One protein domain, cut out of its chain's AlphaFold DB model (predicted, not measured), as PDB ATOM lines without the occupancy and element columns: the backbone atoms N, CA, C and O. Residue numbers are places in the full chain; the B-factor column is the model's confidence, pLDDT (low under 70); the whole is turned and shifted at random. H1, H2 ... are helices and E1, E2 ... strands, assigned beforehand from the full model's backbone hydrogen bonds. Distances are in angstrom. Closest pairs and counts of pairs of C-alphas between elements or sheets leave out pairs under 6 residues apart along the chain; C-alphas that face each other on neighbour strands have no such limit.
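What this domain is: This is residues 439 to 488, 499 to 518 and 530 to 565 of the 578 residues of the protein "Smr domain-containing protein" of Taenia asiatica (UniProt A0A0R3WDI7). A small twisted sheet of four strands has two helices, H2 and H3, over one face, the two meeting near their first residues; no helix covers the other face. H1 lies past one end of the sheet and leads directly into edge strand E1, and the loop residues 474 to 488 reach out beyond that same end. The printed part has 106 residues with three named helices and four named strands, in the order H1 E1 H2 E2 H3 E3 E4. The sheet is mixed, in the order E1 E2 E4 E3, and the class is mixed, helices and strands. The whole is compact, with a radius of gyration of the C-alphas of 13.8 A, yet elongated in outline, spanning 42 by 25 by 23 A.

How they stand to each other: H1, residues 439 to 448, only grazes the sheet with its residues 445 to 448. A tight link joins it to E1, residues 449 to 451, an edge strand. H2, residues 457 to 473, is on the sheet at a height of 9.8 A and runs along the strands. H1 and H2 are close but not clearly touching; their closest C-alphas, of Leu 447 and Leu 471, are 7.8 A apart. E2, residues 509 to 513, is parallel to E1, with N 450 and O 511 at 2.9 A, within hydrogen-bond range. H3, residues 531 to 542, is on the same face as H2, at a height of 10.1 A over the sheet. With its residues 531 to 536 alone it touches residues 457 to 461 of H2; the closest C-alphas, of Leu 457 and Leu 532, are 5.6 A apart. H2 and H3 run the same way at a shallow tilt of 34 degrees, only just short of steep. E3, residues 546 to 549, and E4, residues 557 to 561, form a hairpin, with N 559 and O 548 at 2.8 A. E4 is also the antiparallel neighbour of E2, with N 510 and O 560 at 2.8 A. In H1, H2 and H3 every O i to N i+4 pair is within hydrogen-bond range.

Where its parts are: H1 begins at C-alpha 439, (196.767, 124.829, 183.863), and is 14.2 A long. E1 measures 6.6 A, H2 24.0 A, E2 13.1 A, H3 16.4 A and E3 10.5 A. H2 begins at C-alpha 457, (180.553, 127.146, 155.981). E4, 13.2 A long, ends at C-alpha 561, (178.871, 136.858, 175.790).

The domain as a whole: The C-alphas farthest apart, of Asn 488 and Ser 518, are 41.8 A apart. Residues 489 to 498 and 519 to 529 are not printed; the gaps between C-alphas are 11.9 A and 8.3 A. Of the links printed whole, none is long. Mean pLDDT of the printed part is 77.3; 24 residues are under 70, among them 484 to 488 and 551 to 555.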
ATOM      1  N   SER A 439     197.393 125.582 184.968       69.25
ATOM      2  CA  SER A 439     196.767 124.829 183.863       69.25
ATOM      3  C   SER A 439     195.337 125.307 183.574       69.25
ATOM      4  O   SER A 439     194.916 125.388 182.423       69.25
ATOM      5  N   GLN A 440     194.628 125.751 184.614       73.19
ATOM      6  CA  GLN A 440     193.336 126.429 184.534       73.19
ATOM      7  C   GLN A 440     193.343 127.687 183.652       73.19
ATOM      8  O   GLN A 440     192.423 127.873 182.857       73.19
ATOM      9  N   TRP A 441     194.312 128.596 183.825       78.75
ATOM     10  CA  TRP A 441     194.350 129.834 183.039       78.75
ATOM     11  C   TRP A 441     194.517 129.501 181.556       78.75
ATOM     12  O   TRP A 441     193.818 130.068 180.718       78.75
ATOM     13  N   TYR A 442     195.382 128.531 181.257       77.31
ATOM     14  CA  TYR A 442     195.622 128.065 179.897       77.31
ATOM     15  C   TYR A 442     194.373 127.423 179.289       77.31
ATOM     16  O   TYR A 442     193.941 127.846 178.221       77.31
ATOM     17  N   ALA A 443     193.732 126.487 179.998       79.44
ATOM     18  CA  ALA A 443     192.489 125.855 179.556       79.44
ATOM     19  C   ALA A 443     191.388 126.891 179.281       79.44
ATOM     20  O   ALA A 443     190.704 126.824 178.261       79.44
ATOM     21  N   ARG A 444     191.264 127.906 180.144       82.19
ATOM     22  CA  ARG A 444     190.299 128.993 179.968       82.19
ATOM     23  C   ARG A 444     190.603 129.879 178.764       82.19
ATOM     24  O   ARG A 444     189.667 130.274 178.076       82.19
ATOM     25  N   GLN A 445     191.872 130.207 178.503       83.25
ATOM     26  CA  GLN A 445     192.232 130.944 177.286       83.25
ATOM     27  C   GLN A 445     192.001 130.088 176.047       83.25
ATOM     28  O   GLN A 445     191.374 130.569 175.114       83.25
ATOM     29  N   TRP A 446     192.415 128.821 176.061       85.19
ATOM     30  CA  TRP A 446     192.177 127.897 174.958       85.19
ATOM     31  C   TRP A 446     190.688 127.827 174.615       85.19
ATOM     32  O   TRP A 446     190.335 127.998 173.457       85.19
ATOM     33  N   LEU A 447     189.814 127.681 175.622       86.44
ATOM     34  CA  LEU A 447     188.354 127.648 175.475       86.44
ATOM     35  C   LEU A 447     187.735 128.975 174.991       86.44
ATOM     36  O   LEU A 447     186.686 128.964 174.346       86.44
ATOM     37  N   ALA A 448     188.366 130.113 175.293       86.06
ATOM     38  CA  ALA A 448     187.849 131.450 174.988       86.06
ATOM     39  C   ALA A 448     188.061 131.892 173.536       86.06
ATOM     40  O   ALA A 448     187.483 132.902 173.136       86.06
ATOM     41  N   PHE A 449     188.873 131.177 172.758       86.69
ATOM     42  CA  PHE A 449     189.118 131.476 171.349       86.69
ATOM     43  C   PHE A 449     188.539 130.391 170.454       86.69
ATOM     44  O   PHE A 449     188.545 129.211 170.799       86.69
ATOM     45  N   LEU A 450     188.008 130.820 169.315       89.81
ATOM     46  CA  LEU A 450     187.528 129.958 168.252       89.81
ATOM     47  C   LEU A 450     187.828 130.620 166.909       89.81
ATOM     48  O   LEU A 450     187.196 131.610 166.539       89.81
ATOM     49  N   ASP A 451     188.793 130.070 166.183       86.25
ATOM     50  CA  ASP A 451     189.139 130.540 164.847       86.25
ATOM     51  C   ASP A 451     188.515 129.642 163.778       86.25
ATOM     52  O   ASP A 451     188.846 128.467 163.664       86.25
ATOM     53  N   LEU A 452     187.593 130.216 163.013       86.94
ATOM     54  CA  LEU A 452     186.846 129.584 161.929       86.94
ATOM     55  C   LEU A 452     187.359 130.019 160.547       86.94
ATOM     56  O   LEU A 452     186.767 129.672 159.523       86.94
ATOM     57  N   HIS A 453     188.422 130.821 160.490       83.06
ATOM     58  CA  HIS A 453     188.945 131.344 159.238       83.06
ATOM     59  C   HIS A 453     189.467 130.230 158.316       83.06
ATOM     60  O   HIS A 453     190.269 129.380 158.704       83.06
ATOM     61  N   GLY A 454     189.047 130.280 157.048       76.25
ATOM     62  CA  GLY A 454     189.484 129.339 156.015       76.25
ATOM     63  C   GLY A 454     188.778 127.981 156.049       76.25
ATOM     64  O   GLY A 454     189.163 127.097 155.289       76.25
ATOM     65  N   LEU A 455     187.761 127.816 156.899       79.81
ATOM     66  CA  LEU A 455     186.889 126.643 156.902       79.81
ATOM     67  C   LEU A 455     185.682 126.849 155.982       79.81
ATOM     68  O   LEU A 455     185.164 127.961 155.841       79.81
ATOM     69  N   ASP A 456     185.183 125.752 155.410       83.00
ATOM     70  CA  ASP A 456     183.901 125.765 154.706       83.00
ATOM     71  C   ASP A 456     182.761 126.075 155.682       83.00
ATOM     72  O   ASP A 456     182.804 125.698 156.855       83.00
ATOM     73  N   LEU A 457     181.694 126.702 155.176       84.00
ATOM     74  CA  LEU A 457     180.553 127.146 155.981       84.00
ATOM     75  C   LEU A 457     180.012 126.046 156.907       84.00
ATOM     76  O   LEU A 457     179.782 126.293 158.088       84.00
ATOM     77  N   ARG A 458     179.832 124.829 156.383       85.25
ATOM     78  CA  ARG A 458     179.314 123.693 157.153       85.25
ATOM     79  C   ARG A 458     180.210 123.364 158.350       85.25
ATOM     80  O   ARG A 458     179.721 123.333 159.477       85.25
ATOM     81  N   HIS A 459     181.501 123.149 158.102       83.31
ATOM     82  CA  HIS A 459     182.479 122.779 159.127       83.31
ATOM     83  C   HIS A 459     182.653 123.901 160.159       83.31
ATOM     84  O   HIS A 459     182.671 123.654 161.361       83.31
ATOM     85  N   ALA A 460     182.663 125.158 159.707       85.69
ATOM     86  CA  ALA A 460     182.751 126.319 160.582       85.69
ATOM     87  C   ALA A 460     181.537 126.452 161.520       85.69
ATOM     88  O   ALA A 460     181.694 126.667 162.722       85.69
ATOM     89  N   MET A 461     180.318 126.292 160.989       88.44
ATOM     90  CA  MET A 461     179.094 126.337 161.795       88.44
ATOM     91  C   MET A 461     179.008 125.155 162.764       88.44
ATOM     92  O   MET A 461     178.537 125.315 163.890       88.44
ATOM     93  N   HIS A 462     179.478 123.979 162.351       86.25
ATOM     94  CA  HIS A 462     179.546 122.801 163.207       86.25
ATOM     95  C   HIS A 462     180.519 123.000 164.381       86.25
ATOM     96  O   HIS A 462     180.128 122.800 165.533       86.25
ATOM     97  N   ALA A 463     181.730 123.507 164.118       86.00
ATOM     98  CA  ALA A 463     182.707 123.853 165.150       86.00
ATOM     99  C   ALA A 463     182.177 124.930 166.117       86.00
ATOM    100  O   ALA A 463     182.326 124.799 167.334       86.00
ATOM    101  N   LEU A 464     181.488 125.960 165.601       89.69
ATOM    102  CA  LEU A 464     180.843 126.995 166.419       89.69
ATOM    103  C   LEU A 464     179.788 126.416 167.362       89.69
ATOM    104  O   LEU A 464     179.827 126.685 168.564       89.69
ATOM    105  N   ARG A 465     178.869 125.598 166.838       90.12
ATOM    106  CA  ARG A 465     177.806 124.968 167.633       90.12
ATOM    107  C   ARG A 465     178.381 124.062 168.710       90.12
ATOM    108  O   ARG A 465     177.995 124.192 169.866       90.12
ATOM    109  N   ARG A 466     179.340 123.200 168.358       85.06
ATOM    110  CA  ARG A 466     180.020 122.315 169.316       85.06
ATOM    111  C   ARG A 466     180.702 123.102 170.427       85.06
ATOM    112  O   ARG A 466     180.557 122.757 171.597       85.06
ATOM    113  N   ARG A 467     181.406 124.182 170.077       87.00
ATOM    114  CA  ARG A 467     182.089 125.032 171.055       87.00
ATOM    115  C   ARG A 467     181.111 125.725 171.995       87.00
ATOM    116  O   ARG A 467     181.349 125.724 173.195       87.00
ATOM    117  N   LEU A 468     180.025 126.292 171.478       88.62
ATOM    118  CA  LEU A 468     178.999 126.921 172.311       88.62
ATOM    119  C   LEU A 468     178.316 125.892 173.217       88.62
ATOM    120  O   LEU A 468     178.257 126.109 174.423       88.62
ATOM    121  N   CYS A 469     177.937 124.727 172.682       86.69
ATOM    122  CA  CYS A 469     177.363 123.637 173.474       86.69
ATOM    123  C   CYS A 469     178.306 123.193 174.602       86.69
ATOM    124  O   CYS A 469     177.864 123.018 175.736       86.69
ATOM    125  N   LEU A 470     179.608 123.054 174.322       84.62
ATOM    126  CA  LEU A 470     180.625 122.721 175.326       84.62
ATOM    127  C   LEU A 470     180.700 123.782 176.432       84.62
ATOM    128  O   LEU A 470     180.795 123.450 177.610       84.62
ATOM    129  N   LEU A 471     180.670 125.059 176.052       85.38
ATOM    130  CA  LEU A 471     180.804 126.184 176.976       85.38
ATOM    131  C   LEU A 471     179.555 126.406 177.835       85.38
ATOM    132  O   LEU A 471     179.676 126.866 178.967       85.38
ATOM    133  N   GLU A 472     178.377 126.068 177.318       84.31
ATOM    134  CA  GLU A 472     177.102 126.203 178.025       84.31
ATOM    135  C   GLU A 472     176.775 125.012 178.917       84.31
ATOM    136  O   GLU A 472     176.327 125.192 180.049       84.31
ATOM    137  N   SER A 473     176.975 123.794 178.410       80.81
ATOM    138  CA  SER A 473     176.723 122.575 179.182       80.81
ATOM    139  C   SER A 473     177.831 122.307 180.197       80.81
ATOM    140  O   SER A 473     177.602 121.632 181.199       80.81
ATOM    141  N   GLY A 474     179.043 122.811 179.935       76.19
ATOM    142  CA  GLY A 474     180.242 122.409 180.658       76.19
ATOM    143  C   GLY A 474     180.570 120.926 180.469       76.19
ATOM    144  O   GLY A 474     181.403 120.408 181.200       76.19
ATOM    145  N   CYS A 475     179.931 120.236 179.522       74.75
ATOM    146  CA  CYS A 475     180.094 118.810 179.275       74.75
ATOM    147  C   CYS A 475     180.612 118.596 177.855       74.75
ATOM    148  O   CYS A 475     180.052 119.090 176.877       74.75
ATOM    149  N   ALA A 476     181.691 117.835 177.735       70.50
ATOM    150  CA  ALA A 476     182.256 117.467 176.455       70.50
ATOM    151  C   ALA A 476     181.606 116.184 175.947       70.50
ATOM    152  O   ALA A 476     181.604 115.152 176.625       70.50
ATOM    153  N   SER A 477     181.071 116.254 174.730       66.81
ATOM    154  CA  SER A 477     180.602 115.065 174.026       66.81
ATOM    155  C   SER A 477     181.785 114.152 173.666       66.81
ATOM    156  O   SER A 477     182.897 114.658 173.453       66.81
ATOM    157  N   PRO A 478     181.583 112.825 173.580       60.72
ATOM    158  CA  PRO A 478     182.628 111.900 173.151       60.72
ATOM    159  C   PRO A 478     183.245 112.337 171.814       60.72
ATOM    160  O   PRO A 478     182.524 112.604 170.856       60.72
ATOM    161  N   GLY A 479     184.577 112.438 171.755       60.12
ATOM    162  CA  GLY A 479     185.304 112.897 170.561       60.12
ATOM    163  C   GLY A 479     185.521 114.414 170.459       60.12
ATOM    164  O   GLY A 479     186.162 114.865 169.515       60.12
ATOM    165  N   THR A 480     185.050 115.212 171.424       65.81
ATOM    166  CA  THR A 480     185.373 116.651 171.480       65.81
ATOM    167  C   THR A 480     186.830 116.840 171.905       65.81
ATOM    168  O   THR A 480     187.223 116.369 172.973       65.81
ATOM    169  N   LEU A 481     187.627 117.565 171.113       67.62
ATOM    170  CA  LEU A 481     188.988 117.931 171.507       67.62
ATOM    171  C   LEU A 481     188.950 118.866 172.725       67.62
ATOM    172  O   LEU A 481     188.272 119.897 172.721       67.62
ATOM    173  N   LEU A 482     189.675 118.485 173.773       73.62
ATOM    174  CA  LEU A 482     189.770 119.210 175.036       73.62
ATOM    175  C   LEU A 482     191.115 119.930 175.158       73.62
ATOM    176  O   LEU A 482     192.077 119.547 174.487       73.62
ATOM    177  N   PRO A 483     191.212 120.966 176.013       70.06
ATOM    178  CA  PRO A 483     192.480 121.635 176.237       70.06
ATOM    179  C   PRO A 483     193.546 120.638 176.741       70.06
ATOM    180  O   PRO A 483     193.234 119.770 177.567       70.06
ATOM    181  N   PRO A 484     194.807 120.772 176.290       62.84
ATOM    182  CA  PRO A 484     195.929 119.985 176.793       62.84
ATOM    183  C   PRO A 484     195.979 119.985 178.331       62.84
ATOM    184  O   PRO A 484     195.910 121.044 178.955       62.84
ATOM    185  N   GLY A 485     196.076 118.801 178.943       57.62
ATOM    186  CA  GLY A 485     196.057 118.628 180.405       57.62
ATOM    187  C   GLY A 485     194.672 118.380 181.023       57.62
ATOM    188  O   GLY A 485     194.590 118.152 182.229       57.62
ATOM    189  N   ALA A 486     193.595 118.354 180.224       57.66
ATOM    190  CA  ALA A 486     192.263 117.939 180.679       57.66
ATOM    191  C   ALA A 486     192.234 116.514 181.251       57.66
ATOM    192  O   ALA A 486     191.525 116.269 182.218       57.66
ATOM    193  N   ALA A 487     193.061 115.608 180.723       54.97
ATOM    194  CA  ALA A 487     193.125 114.213 181.162       54.97
ATOM    195  C   ALA A 487     193.464 114.035 182.656       54.97
ATOM    196  O   ALA A 487     193.015 113.069 183.257       54.97
ATOM    197  N   ASN A 488     194.182 114.983 183.274       50.28
ATOM    198  CA  ASN A 488     194.624 114.874 184.674       50.28
ATOM    199  C   ASN A 488     193.597 115.415 185.689       50.28
ATOM    200  O   ASN A 488     193.802 115.290 186.890       50.28
ATOM    201  N   VAL A 499     182.435 114.040 179.515       67.75
ATOM    202  CA  VAL A 499     183.487 114.618 180.362       67.75
ATOM    203  C   VAL A 499     183.072 116.009 180.844       67.75
ATOM    204  O   VAL A 499     182.970 116.940 180.044       67.75
ATOM    205  N   ARG A 500     182.855 116.178 182.152       74.94
ATOM    206  CA  ARG A 500     182.473 117.471 182.734       74.94
ATOM    207  C   ARG A 500     183.700 118.349 182.981       74.94
ATOM    208  O   ARG A 500     184.605 117.985 183.726       74.94
ATOM    209  N   LEU A 501     183.718 119.525 182.365       76.19
ATOM    210  CA  LEU A 501     184.745 120.540 182.550       76.19
ATOM    211  C   LEU A 501     184.517 121.303 183.862       76.19
ATOM    212  O   LEU A 501     183.381 121.675 184.173       76.19
ATOM    213  N   PRO A 502     185.579 121.611 184.623       76.88
ATOM    214  CA  PRO A 502     185.444 122.444 185.806       76.88
ATOM    215  C   PRO A 502     184.910 123.840 185.459       76.88
ATOM    216  O   PRO A 502     185.427 124.509 184.564       76.88
ATOM    217  N   ASN A 503     183.943 124.345 186.235       76.38
ATOM    218  CA  ASN A 503     183.344 125.676 186.024       76.38
ATOM    219  C   ASN A 503     184.382 126.806 185.948       76.38
ATOM    220  O   ASN A 503     184.189 127.815 185.277       76.38
ATOM    221  N   HIS A 504     185.509 126.635 186.634       76.44
ATOM    222  CA  HIS A 504     186.581 127.615 186.693       76.44
ATOM    223  C   HIS A 504     187.456 127.656 185.418       76.44
ATOM    224  O   HIS A 504     188.288 128.562 185.289       76.44
ATOM    225  N   TRP A 505     187.266 126.709 184.486       80.00
ATOM    226  CA  TRP A 505     187.838 126.710 183.129       80.00
ATOM    227  C   TRP A 505     186.937 127.427 182.127       80.00
ATOM    228  O   TRP A 505     187.436 127.933 181.126       80.00
ATOM    229  N   LEU A 506     185.633 127.507 182.393       83.88
ATOM    230  CA  LEU A 506     184.672 128.068 181.454       83.88
ATOM    231  C   LEU A 506     184.844 129.598 181.354       83.88
ATOM    232  O   LEU A 506     184.716 130.319 182.353       83.88
ATOM    233  N   PRO A 507     185.183 130.139 180.171       85.25
ATOM    234  CA  PRO A 507     185.234 131.577 179.965       85.25
ATOM    235  C   PRO A 507     183.831 132.196 180.008       85.25
ATOM    236  O   PRO A 507     182.834 131.554 179.715       85.25
ATOM    237  N   LYS A 508     183.758 133.491 180.338       85.75
ATOM    238  CA  LYS A 508     182.506 134.276 180.288       85.75
ATOM    239  C   LYS A 508     182.205 134.830 178.892       85.75
ATOM    240  O   LYS A 508     181.113 135.330 178.637       85.75
ATOM    241  N   ARG A 509     183.209 134.827 178.016       88.38
ATOM    242  CA  ARG A 509     183.149 135.385 176.667       88.38
ATOM    243  C   ARG A 509     183.901 134.474 175.709       88.38
ATOM    244  O   ARG A 509     184.966 133.971 176.068       88.38
ATOM    245  N   LEU A 510     183.358 134.300 174.514       90.56
ATOM    246  CA  LEU A 510     183.961 133.559 173.417       90.56
ATOM    247  C   LEU A 510     184.345 134.542 172.310       90.56
ATOM    248  O   LEU A 510     183.506 135.296 171.825       90.56
ATOM    249  N   THR A 511     185.607 134.528 171.898       89.62
ATOM    250  CA  THR A 511     186.065 135.255 170.714       89.62
ATOM    251  C   THR A 511     185.970 134.341 169.500       89.62
ATOM    252  O   THR A 511     186.688 133.345 169.434       89.62
ATOM    253  N   VAL A 512     185.121 134.693 168.537       89.88
ATOM    254  CA  VAL A 512     184.947 133.972 167.271       89.88
ATOM    255  C   VAL A 512     185.605 134.759 166.143       89.88
ATOM    256  O   VAL A 512     185.331 135.946 165.978       89.88
ATOM    257  N   ILE A 513     186.458 134.110 165.355       86.75
ATOM    258  CA  ILE A 513     187.135 134.715 164.203       86.75
ATOM    259  C   ILE A 513     186.628 134.028 162.936       86.75
ATOM    260  O   ILE A 513     186.896 132.862 162.706       86.75
ATOM    261  N   THR A 514     185.885 134.738 162.093       82.06
ATOM    262  CA  THR A 514     185.413 134.250 160.783       82.06
ATOM    263  C   THR A 514     186.370 134.599 159.644       82.06
ATOM    264  O   THR A 514     186.107 134.281 158.486       82.06
ATOM    265  N   GLY A 515     187.463 135.295 159.970       70.06
ATOM    266  CA  GLY A 515     188.453 135.773 159.021       70.06
ATOM    267  C   GLY A 515     188.067 137.048 158.286       70.06
ATOM    268  O   GLY A 515     186.926 137.520 158.333       70.06
ATOM    269  N   TRP A 516     189.056 137.613 157.597       63.00
ATOM    270  CA  TRP A 516     188.902 138.863 156.868       63.00
ATOM    271  C   TRP A 516     188.201 138.569 155.543       63.00
ATOM    272  O   TRP A 516     188.666 137.747 154.755       63.00
ATOM    273  N   GLY A 517     187.099 139.269 155.268       50.25
ATOM    274  CA  GLY A 517     186.540 139.338 153.920       50.25
ATOM    275  C   GLY A 517     187.510 140.096 153.015       50.25
ATOM    276  O   GLY A 517     187.369 141.301 152.845       50.25
ATOM    277  N   SER A 518     188.530 139.402 152.508       35.84
ATOM    278  CA  SER A 518     189.501 139.850 151.507       35.84
ATOM    279  C   SER A 518     189.998 141.291 151.692       35.84
ATOM    280  O   SER A 518     189.504 142.199 151.029       35.84
ATOM    281  N   SER A 530     181.842 138.137 153.887       68.06
ATOM    282  CA  SER A 530     182.127 136.707 153.739       68.06
ATOM    283  C   SER A 530     180.873 135.921 154.133       68.06
ATOM    284  O   SER A 530     180.242 136.221 155.151       68.06
ATOM    285  N   THR A 531     180.473 134.949 153.307       76.06
ATOM    286  CA  THR A 531     179.275 134.127 153.545       76.06
ATOM    287  C   THR A 531     179.294 133.549 154.959       76.06
ATOM    288  O   THR A 531     178.272 133.542 155.641       76.06
ATOM    289  N   LEU A 532     180.479 133.167 155.445       80.31
ATOM    290  CA  LEU A 532     180.691 132.712 156.813       80.31
ATOM    291  C   LEU A 532     180.362 133.784 157.865       80.31
ATOM    292  O   LEU A 532     179.608 133.502 158.790       80.31
ATOM    293  N   ARG A 533     180.856 135.021 157.713       83.19
ATOM    294  CA  ARG A 533     180.563 136.134 158.634       83.19
ATOM    295  C   ARG A 533     179.060 136.379 158.750       83.19
ATOM    296  O   ARG A 533     178.549 136.511 159.856       83.19
ATOM    297  N   HIS A 534     178.354 136.419 157.619       83.44
ATOM    298  CA  HIS A 534     176.907 136.643 157.609       83.44
ATOM    299  C   HIS A 534     176.145 135.502 158.301       83.44
ATOM    300  O   HIS A 534     175.285 135.756 159.138       83.44
ATOM    301  N   ASN A 535     176.513 134.247 158.028       85.94
ATOM    302  CA  ASN A 535     175.881 133.089 158.662       85.94
ATOM    303  C   ASN A 535     176.145 133.016 160.172       85.94
ATOM    304  O   ASN A 535     175.234 132.685 160.927       85.94
ATOM    305  N   VAL A 536     177.352 133.368 160.629       86.94
ATOM    306  CA  VAL A 536     177.665 133.436 162.065       86.94
ATOM    307  C   VAL A 536     176.842 134.530 162.747       86.94
ATOM    308  O   VAL A 536     176.262 134.274 163.796       86.94
ATOM    309  N   ILE A 537     176.713 135.713 162.135       86.00
ATOM    310  CA  ILE A 537     175.853 136.792 162.652       86.00
ATOM    311  C   ILE A 537     174.396 136.326 162.752       86.00
ATOM    312  O   ILE A 537     173.777 136.494 163.801       86.00
ATOM    313  N   ASN A 538     173.855 135.727 161.688       87.56
ATOM    314  CA  ASN A 538     172.466 135.264 161.668       87.56
ATOM    315  C   ASN A 538     172.222 134.189 162.724       87.56
ATOM    316  O   ASN A 538     171.225 134.252 163.434       87.56
ATOM    317  N   PHE A 539     173.153 133.246 162.869       89.69
ATOM    318  CA  PHE A 539     173.070 132.206 163.887       89.69
ATOM    319  C   PHE A 539     173.112 132.776 165.306       89.69
ATOM    320  O   PHE A 539     172.284 132.406 166.133       89.69
ATOM    321  N   LEU A 540     174.040 133.691 165.606       87.94
ATOM    322  CA  LEU A 540     174.137 134.295 166.938       87.94
ATOM    323  C   LEU A 540     172.895 135.134 167.278       87.94
ATOM    324  O   LEU A 540     172.437 135.110 168.417       87.94
ATOM    325  N   ARG A 541     172.320 135.831 166.286       87.00
ATOM    326  CA  ARG A 541     171.056 136.570 166.439       87.00
ATOM    327  C   ARG A 541     169.870 135.640 166.668       87.00
ATOM    328  O   ARG A 541     169.104 135.877 167.595       87.00
ATOM    329  N   SER A 542     169.730 134.580 165.868       86.81
ATOM    330  CA  SER A 542     168.600 133.647 165.983       86.81
ATOM    331  C   SER A 542     168.608 132.866 167.297       86.81
ATOM    332  O   SER A 542     167.554 132.508 167.809       86.81
ATOM    333  N   THR A 543     169.789 132.644 167.874       83.38
ATOM    334  CA  THR A 543     169.969 131.988 169.179       83.38
ATOM    335  C   THR A 543     170.036 132.973 170.355       83.38
ATOM    336  O   THR A 543     170.244 132.562 171.494       83.38
ATOM    337  N   ALA A 544     169.801 134.269 170.104       84.50
ATOM    338  CA  ALA A 544     169.747 135.340 171.100       84.50
ATOM    339  C   ALA A 544     171.020 135.500 171.961       84.50
ATOM    340  O   ALA A 544     170.941 135.880 173.137       84.50
ATOM    341  N   TYR A 545     172.200 135.242 171.393       86.31
ATOM    342  CA  TYR A 545     173.451 135.609 172.054       86.31
ATOM    343  C   TYR A 545     173.692 137.113 171.964       86.31
ATOM    344  O   TYR A 545     173.537 137.720 170.904       86.31
ATOM    345  N   ASP A 546     174.180 137.694 173.057       87.25
ATOM    346  CA  ASP A 546     174.715 139.050 173.035       87.25
ATOM    347  C   ASP A 546     176.128 138.997 172.453       87.25
ATOM    348  O   ASP A 546     177.017 138.354 173.021       87.25
ATOM    349  N   PHE A 547     176.359 139.669 171.330       88.44
ATOM    350  CA  PHE A 547     177.681 139.727 170.715       88.44
ATOM    351  C   PHE A 547     178.022 141.129 170.222       88.44
ATOM    352  O   PHE A 547     177.160 141.890 169.788       88.44
ATOM    353  N   GLU A 548     179.309 141.449 170.264       86.19
ATOM    354  CA  GLU A 548     179.871 142.695 169.752       86.19
ATOM    355  C   GLU A 548     180.938 142.364 168.701       86.19
ATOM    356  O   GLU A 548     181.785 141.492 168.907       86.19
ATOM    357  N   GLU A 549     180.908 143.032 167.546       83.69
ATOM    358  CA  GLU A 549     181.998 142.938 166.568       83.69
ATOM    359  C   GLU A 549     183.079 143.962 166.934       83.69
ATOM    360  O   GLU A 549     182.809 145.160 167.034       83.69
ATOM    361  N   MET A 550     184.310 143.496 167.155       73.50
ATOM    362  CA  MET A 550     185.392 144.363 167.630       73.50
ATOM    363  C   MET A 550     185.801 145.392 166.553       73.50
ATOM    364  O   MET A 550     185.855 145.053 165.368       73.50
ATOM    365  N   PRO A 551     186.148 146.642 166.933       52.41
ATOM    366  CA  PRO A 551     186.087 147.828 166.062       52.41
ATOM    367  C   PRO A 551     187.141 147.940 164.942       52.41
ATOM    368  O   PRO A 551     187.261 148.993 164.311       52.41
ATOM    369  N   PHE A 552     187.855 146.871 164.591       52.84
ATOM    370  CA  PHE A 552     188.549 146.832 163.303       52.84
ATOM    371  C   PHE A 552     187.522 146.501 162.216       52.84
ATOM    372  O   PHE A 552     187.208 145.335 161.977       52.84
ATOM    373  N   ARG A 553     186.950 147.555 161.611       42.41
ATOM    374  CA  ARG A 553     185.926 147.509 160.548       42.41
ATOM    375  C   ARG A 553     186.140 146.320 159.598       42.41
ATOM    376  O   ARG A 553     187.104 146.307 158.840       42.41
ATOM    377  N   GLY A 554     185.224 145.348 159.616       48.78
ATOM    378  CA  GLY A 554     185.217 144.220 158.674       48.78
ATOM    379  C   GLY A 554     186.227 143.099 158.958       48.78
ATOM    380  O   GLY A 554     186.463 142.273 158.079       48.78
ATOM    381  N   SER A 555     186.815 143.050 160.157       56.66
ATOM    382  CA  SER A 555     187.814 142.035 160.538       56.66
ATOM    383  C   SER A 555     187.240 140.633 160.785       56.66
ATOM    384  O   SER A 555     188.011 139.677 160.866       56.66
ATOM    385  N   GLY A 556     185.909 140.492 160.894       70.12
ATOM    386  CA  GLY A 556     185.267 139.200 161.141       70.12
ATOM    387  C   GLY A 556     185.589 138.631 162.525       70.12
ATOM    388  O   GLY A 556     185.692 137.419 162.671       70.12
ATOM    389  N   ARG A 557     185.802 139.490 163.531       83.50
ATOM    390  CA  ARG A 557     186.080 139.096 164.919       83.50
ATOM    391  C   ARG A 557     184.927 139.505 165.832       83.50
ATOM    392  O   ARG A 557     184.682 140.695 166.029       83.50
ATOM    393  N   PHE A 558     184.288 138.515 166.437       86.44
ATOM    394  CA  PHE A 558     183.132 138.670 167.313       86.44
ATOM    395  C   PHE A 558     183.487 138.307 168.746       86.44
ATOM    396  O   PHE A 558     184.129 137.287 168.990       86.44
ATOM    397  N   GLU A 559     183.048 139.119 169.695       88.19
ATOM    398  CA  GLU A 559     183.064 138.797 171.114       88.19
ATOM    399  C   GLU A 559     181.642 138.434 171.545       88.19
ATOM    400  O   GLU A 559     180.766 139.290 171.636       88.19
ATOM    401  N   VAL A 560     181.408 137.144 171.772       89.81
ATOM    402  CA  VAL A 560     180.118 136.577 172.172       89.81
ATOM    403  C   VAL A 560     180.093 136.438 173.689       89.81
ATOM    404  O   VAL A 560     180.984 135.823 174.280       89.81
ATOM    405  N   ARG A 561     179.082 137.003 174.347       88.94
ATOM    406  CA  ARG A 561     178.871 136.858 175.790       88.94
ATOM    407  C   ARG A 561     178.126 135.553 176.048       88.94
ATOM    408  O   ARG A 561     177.036 135.331 175.530       88.94
ATOM    409  N   LEU A 562     178.719 134.693 176.866       84.69
ATOM    410  CA  LEU A 562     178.122 133.415 177.233       84.69
ATOM    411  C   LEU A 562     177.182 133.677 178.413       84.69
ATOM    412  O   LEU A 562     177.625 134.169 179.457       84.69
ATOM    413  N   ARG A 563     175.879 133.419 178.243       67.12
ATOM    414  CA  ARG A 563     174.900 133.596 179.323       67.12
ATOM    415  C   ARG A 563     175.257 132.626 180.447       67.12
ATOM    416  O   ARG A 563     175.193 131.414 180.274       67.12
ATOM    417  N   ALA A 564     175.594 133.149 181.623       49.56
ATOM    418  CA  ALA A 564     175.498 132.349 182.833       49.56
ATOM    419  C   ALA A 564     174.006 132.065 183.023       49.56
ATOM    420  O   ALA A 564     173.259 132.988 183.341       49.56
ATOM    421  N   LYS A 565     173.547 130.831 182.780       40.47
ATOM    422  CA  LYS A 565     172.226 130.403 183.248       40.47
ATOM    423  C   LYS A 565     172.203 130.650 184.758       40.47
ATOM    424  O   LYS A 565     172.798 129.894 185.522       40.47
TER     425      LYS A 565